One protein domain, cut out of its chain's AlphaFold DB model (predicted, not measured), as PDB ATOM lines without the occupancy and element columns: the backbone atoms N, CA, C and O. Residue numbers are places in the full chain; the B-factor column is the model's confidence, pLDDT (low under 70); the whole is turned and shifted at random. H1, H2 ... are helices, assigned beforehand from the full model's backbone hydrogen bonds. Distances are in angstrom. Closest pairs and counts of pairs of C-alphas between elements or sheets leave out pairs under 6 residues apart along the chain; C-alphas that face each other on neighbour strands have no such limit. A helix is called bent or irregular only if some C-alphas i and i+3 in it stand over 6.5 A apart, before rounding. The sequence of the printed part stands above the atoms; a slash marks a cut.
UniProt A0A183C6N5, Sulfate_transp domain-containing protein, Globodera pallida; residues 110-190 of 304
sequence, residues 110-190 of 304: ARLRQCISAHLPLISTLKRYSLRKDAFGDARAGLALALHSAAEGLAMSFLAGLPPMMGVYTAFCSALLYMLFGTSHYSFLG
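What this domain is: This is residues 110 to 190 of the 304 residues of the protein "Sulfate_transp domain-containing protein" of Globodera pallida (UniProt A0A183C6N5). From its first residue the printed part runs through H1, whose residues 110 to 115 stick out at one corner, into a flat, open triangle of three helices. The short H2 makes one side, and H3 and H4 form a long helical hairpin, a V whose open end H2 spans; residues 182 to 190 then fold back from the end of H4. The 81 printed residues hold four named helices, H1 to H4 in chain order, and no named strand: the class is all helix. The whole is loose, with a radius of gyration of the C-alphas of 15.7 A, and spans 49 by 31 by 15 A.

How they stand to each other: H1, residues 110 to 119, is close to but not clearly touching H2, residues 121 to 128, about perpendicular at 76 degrees; their closest C-alphas, Ser 117 and Ser 124, are 6.7 A apart. H2 and H3, residues 131 to 160, are apart. H2 touches H4, residues 164 to 181, at a steep tilt of 66 degrees; H4 does so with residues 179 to 181 alone, and the closest C-alphas, Leu 122 and Leu 180, are 6.1 A apart. H3 and H4 are a hairpin, opposite ways at a steep tilt of 40 degrees; residues 149 to 158 touch residues 164 to 171, closest at the C-alphas of Gly 153 and Gly 167, 4.3 A. Every O i to N i+4 pair is within hydrogen-bond range in H1, against 3 of 4 in H2, 22 of 26 in H3 and 13 of 14 in H4.

Where its parts are: H1 begins at C-alpha 110 (44.213, -8.281, 31.716) and is 14.3 A long; H2 is 11.2 A. H3, 39.4 A, has a kink of 30 degrees near residue 138 and is irregular: C-alphas 133 and 136 are 7.1 A apart. H4, 26.5 A, ends at C-alpha 181 (60.695, 0.817, 40.105).

The domain as a whole: The C-alphas of Ala 110 and Gly 161, the two farthest apart, are 49.4 A apart. The printed part has no cut, and its three links between helices are tight. The mean pLDDT of the printed part is 80.4; residues 110 to 124, 183 and 185 are under 70.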
ATOM      1  N   ALA A 110      43.295  -8.665  32.784       60.47
ATOM      2  CA  ALA A 110      44.213  -8.281  31.716       60.47
ATOM      3  C   ALA A 110      44.700  -6.832  31.873       60.47
ATOM      4  O   ALA A 110      45.899  -6.577  31.749       60.47
ATOM      5  N   ARG A 111      43.807  -5.894  32.224       57.59
ATOM      6  CA  ARG A 111      44.151  -4.484  32.484       57.59
ATOM      7  C   ARG A 111      44.994  -4.315  33.744       57.59
ATOM      8  O   ARG A 111      45.984  -3.592  33.703       57.59
ATOM      9  N   LEU A 112      44.679  -5.033  34.824       61.09
ATOM     10  CA  LEU A 112      45.494  -5.071  36.042       61.09
ATOM     11  C   LEU A 112      46.881  -5.647  35.760       61.09
ATOM     12  O   LEU A 112      47.879  -5.043  36.139       61.09
ATOM     13  N   ARG A 113      46.977  -6.762  35.025       61.34
ATOM     14  CA  ARG A 113      48.274  -7.326  34.610       61.34
ATOM     15  C   ARG A 113      49.068  -6.370  33.725       61.34
ATOM     16  O   ARG A 113      50.289  -6.334  33.844       61.34
ATOM     17  N   GLN A 114      48.404  -5.588  32.880       61.69
ATOM     18  CA  GLN A 114      49.052  -4.617  32.000       61.69
ATOM     19  C   GLN A 114      49.487  -3.344  32.750       61.69
ATOM     20  O   GLN A 114      50.595  -2.869  32.520       61.69
ATOM     21  N   CYS A 115      48.705  -2.858  33.719       57.50
ATOM     22  CA  CYS A 115      49.091  -1.768  34.624       57.50
ATOM     23  C   CYS A 115      50.234  -2.170  35.568       57.50
ATOM     24  O   CYS A 115      51.186  -1.408  35.729       57.50
ATOM     25  N   ILE A 116      50.179  -3.377  36.142       60.97
ATOM     26  CA  ILE A 116      51.238  -3.934  36.998       60.97
ATOM     27  C   ILE A 116      52.510  -4.175  36.178       60.97
ATOM     28  O   ILE A 116      53.598  -3.842  36.630       60.97
ATOM     29  N   SER A 117      52.392  -4.678  34.946       59.66
ATOM     30  CA  SER A 117      53.531  -4.815  34.029       59.66
ATOM     31  C   SER A 117      54.129  -3.470  33.607       59.66
ATOM     32  O   SER A 117      55.301  -3.439  33.243       59.66
ATOM     33  N   ALA A 118      53.341  -2.392  33.603       60.78
ATOM     34  CA  ALA A 118      53.808  -1.050  33.267       60.78
ATOM     35  C   ALA A 118      54.494  -0.349  34.452       60.78
ATOM     36  O   ALA A 118      55.429   0.413  34.233       60.78
ATOM     37  N   HIS A 119      54.059  -0.614  35.691       63.12
ATOM     38  CA  HIS A 119      54.606   0.023  36.899       63.12
ATOM     39  C   HIS A 119      55.698  -0.797  37.602       63.12
ATOM     40  O   HIS A 119      56.506  -0.224  38.325       63.12
ATOM     41  N   LEU A 120      55.746  -2.118  37.396       69.56
ATOM     42  CA  LEU A 120      56.775  -3.012  37.940       69.56
ATOM     43  C   LEU A 120      57.533  -3.702  36.794       69.56
ATOM     44  O   LEU A 120      57.316  -4.896  36.529       69.56
ATOM     45  N   PRO A 121      58.443  -2.979  36.108       68.00
ATOM     46  CA  PRO A 121      59.263  -3.537  35.029       68.00
ATOM     47  C   PRO A 121      60.087  -4.751  35.489       68.00
ATOM     48  O   PRO A 121      60.327  -5.656  34.685       68.00
ATOM     49  N   LEU A 122      60.402  -4.845  36.789       69.00
ATOM     50  CA  LEU A 122      61.100  -5.966  37.427       69.00
ATOM     51  C   LEU A 122      60.523  -7.341  37.048       69.00
ATOM     52  O   LEU A 122      61.269  -8.271  36.741       69.00
ATOM     53  N   ILE A 123      59.193  -7.481  37.018       67.38
ATOM     54  CA  ILE A 123      58.529  -8.765  36.734       67.38
ATOM     55  C   ILE A 123      58.740  -9.175  35.270       67.38
ATOM     56  O   ILE A 123      58.857 -10.363  34.956       67.38
ATOM     57  N   SER A 124      58.787  -8.198  34.361       67.12
ATOM     58  CA  SER A 124      59.004  -8.441  32.933       67.12
ATOM     59  C   SER A 124      60.452  -8.844  32.639       67.12
ATOM     60  O   SER A 124      60.695  -9.768  31.857       67.12
ATOM     61  N   THR A 125      61.400  -8.223  33.339       70.75
ATOM     62  CA  THR A 125      62.829  -8.517  33.254       70.75
ATOM     63  C   THR A 125      63.153  -9.883  33.825       70.75
ATOM     64  O   THR A 125      63.825 -10.673  33.164       70.75
ATOM     65  N   LEU A 126      62.630 -10.204  35.011       71.56
ATOM     66  CA  LEU A 126      62.914 -11.471  35.679       71.56
ATOM     67  C   LEU A 126      62.438 -12.671  34.845       71.56
ATOM     68  O   LEU A 126      63.118 -13.690  34.775       71.56
ATOM     69  N   LYS A 127      61.311 -12.532  34.130       73.69
ATOM     70  CA  LYS A 127      60.793 -13.566  33.214       73.69
ATOM     71  C   LYS A 127      61.677 -13.813  31.989       73.69
ATOM     72  O   LYS A 127      61.610 -14.895  31.414       73.69
ATOM     73  N   ARG A 128      62.464 -12.823  31.559       75.06
ATOM     74  CA  ARG A 128      63.364 -12.920  30.394       75.06
ATOM     75  C   ARG A 128      64.807 -13.262  30.797       75.06
ATOM     76  O   ARG A 128      65.642 -13.480  29.922       75.06
ATOM     77  N   TYR A 129      65.097 -13.324  32.097       78.25
ATOM     78  CA  TYR A 129      66.447 -13.472  32.629       78.25
ATOM     79  C   TYR A 129      66.949 -14.922  32.587       78.25
ATOM     80  O   TYR A 129      66.250 -15.857  32.985       78.25
ATOM     81  N   SER A 130      68.186 -15.124  32.118       78.06
ATOM     82  CA  SER A 130      68.775 -16.455  31.959       78.06
ATOM     83  C   SER A 130      69.720 -16.803  33.119       78.06
ATOM     84  O   SER A 130      70.934 -16.614  33.060       78.06
ATOM     85  N   LEU A 131      69.160 -17.389  34.187       76.75
ATOM     86  CA  LEU A 131      69.883 -17.692  35.438       76.75
ATOM     87  C   LEU A 131      71.194 -18.477  35.243       76.75
ATOM     88  O   LEU A 131      72.129 -18.320  36.017       76.75
ATOM     89  N   ARG A 132      71.296 -19.331  34.218       78.12
ATOM     90  CA  ARG A 132      72.504 -20.144  33.989       78.12
ATOM     91  C   ARG A 132      73.682 -19.383  33.384       78.12
ATOM     92  O   ARG A 132      74.806 -19.852  33.533       78.12
ATOM     93  N   LYS A 133      73.445 -18.288  32.656       81.50
ATOM     94  CA  LYS A 133      74.509 -17.565  31.938       81.50
ATOM     95  C   LYS A 133      74.930 -16.305  32.679       81.50
ATOM     96  O   LYS A 133      76.122 -16.034  32.775       81.50
ATOM     97  N   ASP A 134      73.958 -15.605  33.256       81.44
ATOM     98  CA  ASP A 134      74.156 -14.233  33.720       81.44
ATOM     99  C   ASP A 134      74.365 -14.158  35.246       81.44
ATOM    100  O   ASP A 134      75.082 -13.285  35.730       81.44
ATOM    101  N   ALA A 135      73.884 -15.150  36.012       84.44
ATOM    102  CA  ALA A 135      73.918 -15.104  37.480       84.44
ATOM    103  C   ALA A 135      75.334 -15.017  38.077       84.44
ATOM    104  O   ALA A 135      75.533 -14.344  39.082       84.44
ATOM    105  N   PHE A 136      76.338 -15.661  37.472       87.06
ATOM    106  CA  PHE A 136      77.728 -15.563  37.946       87.06
ATOM    107  C   PHE A 136      78.392 -14.222  37.592       87.06
ATOM    108  O   PHE A 136      79.335 -13.798  38.269       87.06
ATOM    109  N   GLY A 137      77.947 -13.570  36.515       84.25
ATOM    110  CA  GLY A 137      78.368 -12.213  36.168       84.25
ATOM    111  C   GLY A 137      77.781 -11.215  37.157       84.25
ATOM    112  O   GLY A 137      78.530 -10.490  37.815       84.25
ATOM    113  N   ASP A 138      76.469 -11.290  37.347       86.44
ATOM    114  CA  ASP A 138      75.713 -10.368  38.190       86.44
ATOM    115  C   ASP A 138      76.019 -10.553  39.678       86.44
ATOM    116  O   ASP A 138      76.080  -9.571  40.406       86.44
ATOM    117  N   ALA A 139      76.315 -11.773  40.144       87.88
ATOM    118  CA  ALA A 139      76.739 -11.993  41.529       87.88
ATOM    119  C   ALA A 139      78.071 -11.292  41.848       87.88
ATOM    120  O   ALA A 139      78.228 -10.710  42.920       87.88
ATOM    121  N   ARG A 140      79.036 -11.316  40.917       88.81
ATOM    122  CA  ARG A 140      80.329 -10.639  41.107       88.81
ATOM    123  C   ARG A 140      80.193  -9.124  40.986       88.81
ATOM    124  O   ARG A 140      80.773  -8.408  41.796       88.81
ATOM    125  N   ALA A 141      79.418  -8.653  40.009       85.94
ATOM    126  CA  ALA A 141      79.140  -7.231  39.835       85.94
ATOM    127  C   ALA A 141      78.354  -6.660  41.028       85.94
ATOM    128  O   ALA A 141      78.721  -5.623  41.567       85.94
ATOM    129  N   GLY A 142      77.339  -7.383  41.502       85.69
ATOM    130  CA  GLY A 142      76.541  -7.021  42.667       85.69
ATOM    131  C   GLY A 142      77.353  -6.999  43.959       85.69
ATOM    132  O   GLY A 142      77.187  -6.080  44.753       85.69
ATOM    133  N   LEU A 143      78.281  -7.945  44.157       89.00
ATOM    134  CA  LEU A 143      79.182  -7.918  45.314       89.00
ATOM    135  C   LEU A 143      80.111  -6.694  45.287       89.00
ATOM    136  O   LEU A 143      80.289  -6.040  46.313       89.00
ATOM    137  N   ALA A 144      80.683  -6.374  44.123       89.69
ATOM    138  CA  ALA A 144      81.522  -5.189  43.961       89.69
ATOM    139  C   ALA A 144      80.728  -3.898  44.221       89.69
ATOM    140  O   ALA A 144      81.189  -3.033  44.964       89.69
ATOM    141  N   LEU A 145      79.511  -3.806  43.676       87.69
ATOM    142  CA  LEU A 145      78.626  -2.660  43.859       87.69
ATOM    143  C   LEU A 145      78.155  -2.515  45.312       87.69
ATOM    144  O   LEU A 145      78.116  -1.405  45.829       87.69
ATOM    145  N   ALA A 146      77.852  -3.621  45.995       87.88
ATOM    146  CA  ALA A 146      77.466  -3.603  47.404       87.88
ATOM    147  C   ALA A 146      78.604  -3.088  48.298       87.88
ATOM    148  O   ALA A 146      78.369  -2.264  49.181       87.88
ATOM    149  N   LEU A 147      79.842  -3.535  48.049       90.50
ATOM    150  CA  LEU A 147      81.009  -3.051  48.786       90.50
ATOM    151  C   LEU A 147      81.276  -1.564  48.509       90.50
ATOM    152  O   LEU A 147      81.532  -0.807  49.445       90.50
ATOM    153  N   HIS A 148      81.180  -1.149  47.244       88.50
ATOM    154  CA  HIS A 148      81.324   0.251  46.847       88.50
ATOM    155  C   HIS A 148      80.268   1.138  47.522       88.50
ATOM    156  O   HIS A 148      80.619   2.091  48.211       88.50
ATOM    157  N   SER A 149      78.992   0.761  47.424       88.12
ATOM    158  CA  SER A 149      77.867   1.519  47.979       88.12
ATOM    159  C   SER A 149      77.916   1.623  49.509       88.12
ATOM    160  O   SER A 149      77.579   2.665  50.073       88.12
ATOM    161  N   ALA A 150      78.391   0.582  50.204       88.81
ATOM    162  CA  ALA A 150      78.585   0.635  51.651       88.81
ATOM    163  C   ALA A 150      79.662   1.660  52.052       88.81
ATOM    164  O   ALA A 150      79.451   2.443  52.981       88.81
ATOM    165  N   ALA A 151      80.799   1.685  51.349       90.25
ATOM    166  CA  ALA A 151      81.866   2.654  51.601       90.25
ATOM    167  C   ALA A 151      81.425   4.087  51.258       90.25
ATOM    168  O   ALA A 151      81.650   5.013  52.041       90.25
ATOM    169  N   GLU A 152      80.745   4.253  50.123       88.81
ATOM    170  CA  GLU A 152      80.182   5.524  49.669       88.81
ATOM    171  C   GLU A 152      79.177   6.082  50.688       88.81
ATOM    172  O   GLU A 152      79.328   7.212  51.150       88.81
ATOM    173  N   GLY A 153      78.201   5.281  51.130       89.81
ATOM    174  CA  GLY A 153      77.178   5.715  52.088       89.81
ATOM    175  C   GLY A 153      77.759   6.190  53.425       89.81
ATOM    176  O   GLY A 153      77.313   7.206  53.975       89.81
ATOM    177  N   LEU A 154      78.794   5.505  53.927       91.62
ATOM    178  CA  LEU A 154      79.514   5.903  55.141       91.62
ATOM    179  C   LEU A 154      80.227   7.249  54.961       91.62
ATOM    180  O   LEU A 154      80.085   8.142  55.802       91.62
ATOM    181  N   ALA A 155      80.961   7.413  53.857       90.50
ATOM    182  CA  ALA A 155      81.695   8.640  53.560       90.50
ATOM    183  C   ALA A 155      80.755   9.842  53.371       90.50
ATOM    184  O   ALA A 155      80.999  10.916  53.926       90.50
ATOM    185  N   MET A 156      79.649   9.655  52.647       88.94
ATOM    186  CA  MET A 156      78.687  10.720  52.359       88.94
ATOM    187  C   MET A 156      77.904  11.163  53.597       88.94
ATOM    188  O   MET A 156      77.660  12.357  53.768       88.94
ATOM    189  N   SER A 157      77.579  10.245  54.510       91.00
ATOM    190  CA  SER A 157      76.927  10.602  55.782       91.00
ATOM    191  C   SER A 157      77.852  11.367  56.710       91.00
ATOM    192  O   SER A 157      77.450  12.369  57.300       91.00
ATOM    193  N   PHE A 158      79.116  10.941  56.775       89.00
ATOM    194  CA  PHE A 158      80.143  11.679  57.494       89.00
ATOM    195  C   PHE A 158      80.319  13.090  56.914       89.00
ATOM    196  O   PHE A 158      80.366  14.071  57.658       89.00
ATOM    197  N   LEU A 159      80.341  13.216  55.584       89.12
ATOM    198  CA  LEU A 159      80.432  14.511  54.913       89.12
ATOM    199  C   LEU A 159      79.197  15.388  55.159       89.12
ATOM    200  O   LEU A 159      79.351  16.602  55.299       89.12
ATOM    201  N   ALA A 160      78.006  14.788  55.257       89.12
ATOM    202  CA  ALA A 160      76.749  15.461  55.583       89.12
ATOM    203  C   ALA A 160      76.644  15.898  57.060       89.12
ATOM    204  O   ALA A 160      75.762  16.686  57.400       89.12
ATOM    205  N   GLY A 161      77.533  15.419  57.939       87.31
ATOM    206  CA  GLY A 161      77.459  15.675  59.381       87.31
ATOM    207  C   GLY A 161      76.352  14.881  60.085       87.31
ATOM    208  O   GLY A 161      75.826  15.338  61.099       87.31
ATOM    209  N   LEU A 162      75.981  13.724  59.527       89.88
ATOM    210  CA  LEU A 162      74.995  12.792  60.076       89.88
ATOM    211  C   LEU A 162      75.685  11.550  60.663       89.88
ATOM    212  O   LEU A 162      76.810  11.228  60.266       89.88
ATOM    213  N   PRO A 163      75.015  10.805  61.565       90.19
ATOM    214  CA  PRO A 163      75.527   9.526  62.038       90.19
ATOM    215  C   PRO A 163      75.801   8.579  60.856       90.19
ATOM    216  O   PRO A 163      74.925   8.405  60.003       90.19
ATOM    217  N   PRO A 164      76.974   7.922  60.788       88.75
ATOM    218  CA  PRO A 164      77.397   7.150  59.614       88.75
ATOM    219  C   PRO A 164      76.466   5.973  59.288       88.75
ATOM    220  O   PRO A 164      76.324   5.599  58.127       88.75
ATOM    221  N   MET A 165      75.771   5.432  60.295       90.38
ATOM    222  CA  MET A 165      74.777   4.368  60.110       90.38
ATOM    223  C   MET A 165      73.627   4.783  59.184       90.38
ATOM    224  O   MET A 165      73.111   3.947  58.444       90.38
ATOM    225  N   MET A 166      73.255   6.069  59.171       90.00
ATOM    226  CA  MET A 166      72.156   6.557  58.334       90.00
ATOM    227  C   MET A 166      72.451   6.402  56.842       90.00
ATOM    228  O   MET A 166      71.543   6.076  56.084       90.00
ATOM    229  N   GLY A 167      73.708   6.543  56.422       88.50
ATOM    230  CA  GLY A 167      74.110   6.391  55.021       88.50
ATOM    231  C   GLY A 167      73.971   4.985  54.484       88.50
ATOM    232  O   GLY A 167      73.545   4.782  53.348       88.50
ATOM    233  N   VAL A 168      74.301   4.004  55.322       90.00
ATOM    234  CA  VAL A 168      74.145   2.592  54.972       90.00
ATOM    235  C   VAL A 168      72.657   2.247  54.872       90.00
ATOM    236  O   VAL A 168      72.253   1.560  53.935       90.00
ATOM    237  N   TYR A 169      71.820   2.784  55.768       91.12
ATOM    238  CA  TYR A 169      70.367   2.616  55.674       91.12
ATOM    239  C   TYR A 169      69.793   3.239  54.402       91.12
ATOM    240  O   TYR A 169      68.990   2.599  53.723       91.12
ATOM    241  N   THR A 170      70.216   4.451  54.035       88.69
ATOM    242  CA  THR A 170      69.738   5.098  52.806       88.69
ATOM    243  C   THR A 170      70.187   4.360  51.552       88.69
ATOM    244  O   THR A 170      69.370   4.184  50.654       88.69
ATOM    245  N   ALA A 171      71.432   3.878  51.507       88.00
ATOM    246  CA  ALA A 171      71.972   3.128  50.372       88.00
ATOM    247  C   ALA A 171      71.257   1.780  50.169       88.00
ATOM    248  O   ALA A 171      70.932   1.390  49.048       88.00
ATOM    249  N   PHE A 172      70.944   1.078  51.261       89.06
ATOM    250  CA  PHE A 172      70.168  -0.158  51.191       89.06
ATOM    251  C   PHE A 172      68.732   0.098  50.710       89.06
ATOM    252  O   PHE A 172      68.228  -0.595  49.823       89.06
ATOM    253  N   CYS A 173      68.078   1.127  51.253       89.94
ATOM    254  CA  CYS A 173      66.723   1.501  50.855       89.94
ATOM    255  C   CYS A 173      66.653   1.983  49.396       89.94
ATOM    256  O   CYS A 173      65.720   1.603  48.689       89.94
ATOM    257  N   SER A 174      67.621   2.772  48.916       87.88
ATOM    258  CA  SER A 174      67.651   3.246  47.524       87.88
ATOM    259  C   SER A 174      67.826   2.091  46.539       87.88
ATOM    260  O   SER A 174      67.120   2.046  45.530       87.88
ATOM    261  N   ALA A 175      68.680   1.115  46.860       86.06
ATOM    262  CA  ALA A 175      68.864  -0.089  46.056       86.06
ATOM    263  C   ALA A 175      67.567  -0.912  45.945       86.06
ATOM    264  O   ALA A 175      67.194  -1.338  44.851       86.06
ATOM    265  N   LEU A 176      66.840  -1.094  47.055       87.44
ATOM    266  CA  LEU A 176      65.552  -1.798  47.055       87.44
ATOM    267  C   LEU A 176      64.477  -1.051  46.257       87.44
ATOM    268  O   LEU A 176      63.743  -1.668  45.485       87.44
ATOM    269  N   LEU A 177      64.390   0.271  46.418       87.19
ATOM    270  CA  LEU A 177      63.442   1.095  45.666       87.19
ATOM    271  C   LEU A 177      63.742   1.062  44.165       87.19
ATOM    272  O   LEU A 177      62.822   0.900  43.360       87.19
ATOM    273  N   TYR A 178      65.019   1.140  43.783       84.25
ATOM    274  CA  TYR A 178      65.429   1.036  42.387       84.25
ATOM    275  C   TYR A 178      65.169  -0.357  41.808       84.25
ATOM    276  O   TYR A 178      64.754  -0.474  40.664       84.25
ATOM    277  N   MET A 179      65.330  -1.425  42.589       81.94
ATOM    278  CA  MET A 179      64.981  -2.770  42.129       81.94
ATOM    279  C   MET A 179      63.488  -2.882  41.774       81.94
ATOM    280  O   MET A 179      63.135  -3.545  40.803       81.94
ATOM    281  N   LEU A 180      62.597  -2.238  42.535       82.50
ATOM    282  CA  LEU A 180      61.150  -2.317  42.305       82.50
ATOM    283  C   LEU A 180      60.681  -1.439  41.134       82.50
ATOM    284  O   LEU A 180      59.881  -1.898  40.315       82.50
ATOM    285  N   PHE A 181      61.178  -0.202  41.050       80.12
ATOM    286  CA  PHE A 181      60.695   0.817  40.105       80.12
ATOM    287  C   PHE A 181      61.670   1.134  38.959       80.12
ATOM    288  O   PHE A 181      61.344   1.916  38.068       80.12
ATOM    289  N   GLY A 182      62.867   0.551  38.970       72.56
ATOM    290  CA  GLY A 182      63.931   0.836  38.015       72.56
ATOM    291  C   GLY A 182      63.603   0.342  36.613       72.56
ATOM    292  O   GLY A 182      63.268  -0.821  36.395       72.56
ATOM    293  N   THR A 183      63.727   1.240  35.642       67.62
ATOM    294  CA  THR A 183      63.479   0.962  34.222       67.62
ATOM    295  C   THR A 183      64.738   0.514  33.475       67.62
ATOM    296  O   THR A 183      64.624  -0.128  32.432       67.62
ATOM    297  N   SER A 184      65.935   0.816  34.002       75.88
ATOM    298  CA  SER A 184      67.231   0.481  33.393       75.88
ATOM    299  C   SER A 184      67.944  -0.652  34.137       75.88
ATOM    300  O   SER A 184      68.033  -0.648  35.365       75.88
ATOM    301  N   HIS A 185      68.499  -1.603  33.376       68.19
ATOM    302  CA  HIS A 185      69.194  -2.788  33.899       68.19
ATOM    303  C   HIS A 185      70.612  -2.542  34.400       68.19
ATOM    304  O   HIS A 185      71.095  -3.322  35.213       68.19
ATOM    305  N   TYR A 186      71.269  -1.489  33.920       73.25
ATOM    306  CA  TYR A 186      72.690  -1.248  34.193       73.25
ATOM    307  C   TYR A 186      72.930  -0.017  35.064       73.25
ATOM    308  O   TYR A 186      74.074   0.328  35.332       73.25
ATOM    309  N   SER A 187      71.864   0.658  35.494       76.06
ATOM    310  CA  SER A 187      71.967   1.867  36.308       76.06
ATOM    311  C   SER A 187      71.749   1.529  37.777       76.06
ATOM    312  O   SER A 187      70.957   0.653  38.112       76.06
ATOM    313  N   PHE A 188      72.449   2.237  38.653       77.12
ATOM    314  CA  PHE A 188      72.302   2.149  40.099       77.12
ATOM    315  C   PHE A 188      72.075   3.558  40.657       77.12
ATOM    316  O   PHE A 188      72.593   4.531  40.111       77.12
ATOM    317  N   LEU A 189      71.275   3.679  41.718       78.88
ATOM    318  CA  LEU A 189      71.039   4.957  42.393       78.88
ATOM    319  C   LEU A 189      72.050   5.154  43.527       78.88
ATOM    320  O   LEU A 189      71.875   4.606  44.617       78.88
ATOM    321  N   GLY A 190      73.077   5.959  43.252       72.31
ATOM    322  CA  GLY A 190      74.085   6.401  44.218       72.31
ATOM    323  C   GLY A 190      73.758   7.740  44.889       72.31
ATOM    324  O   GLY A 190      72.803   8.435  44.529       72.31
TER     325      GLY A 190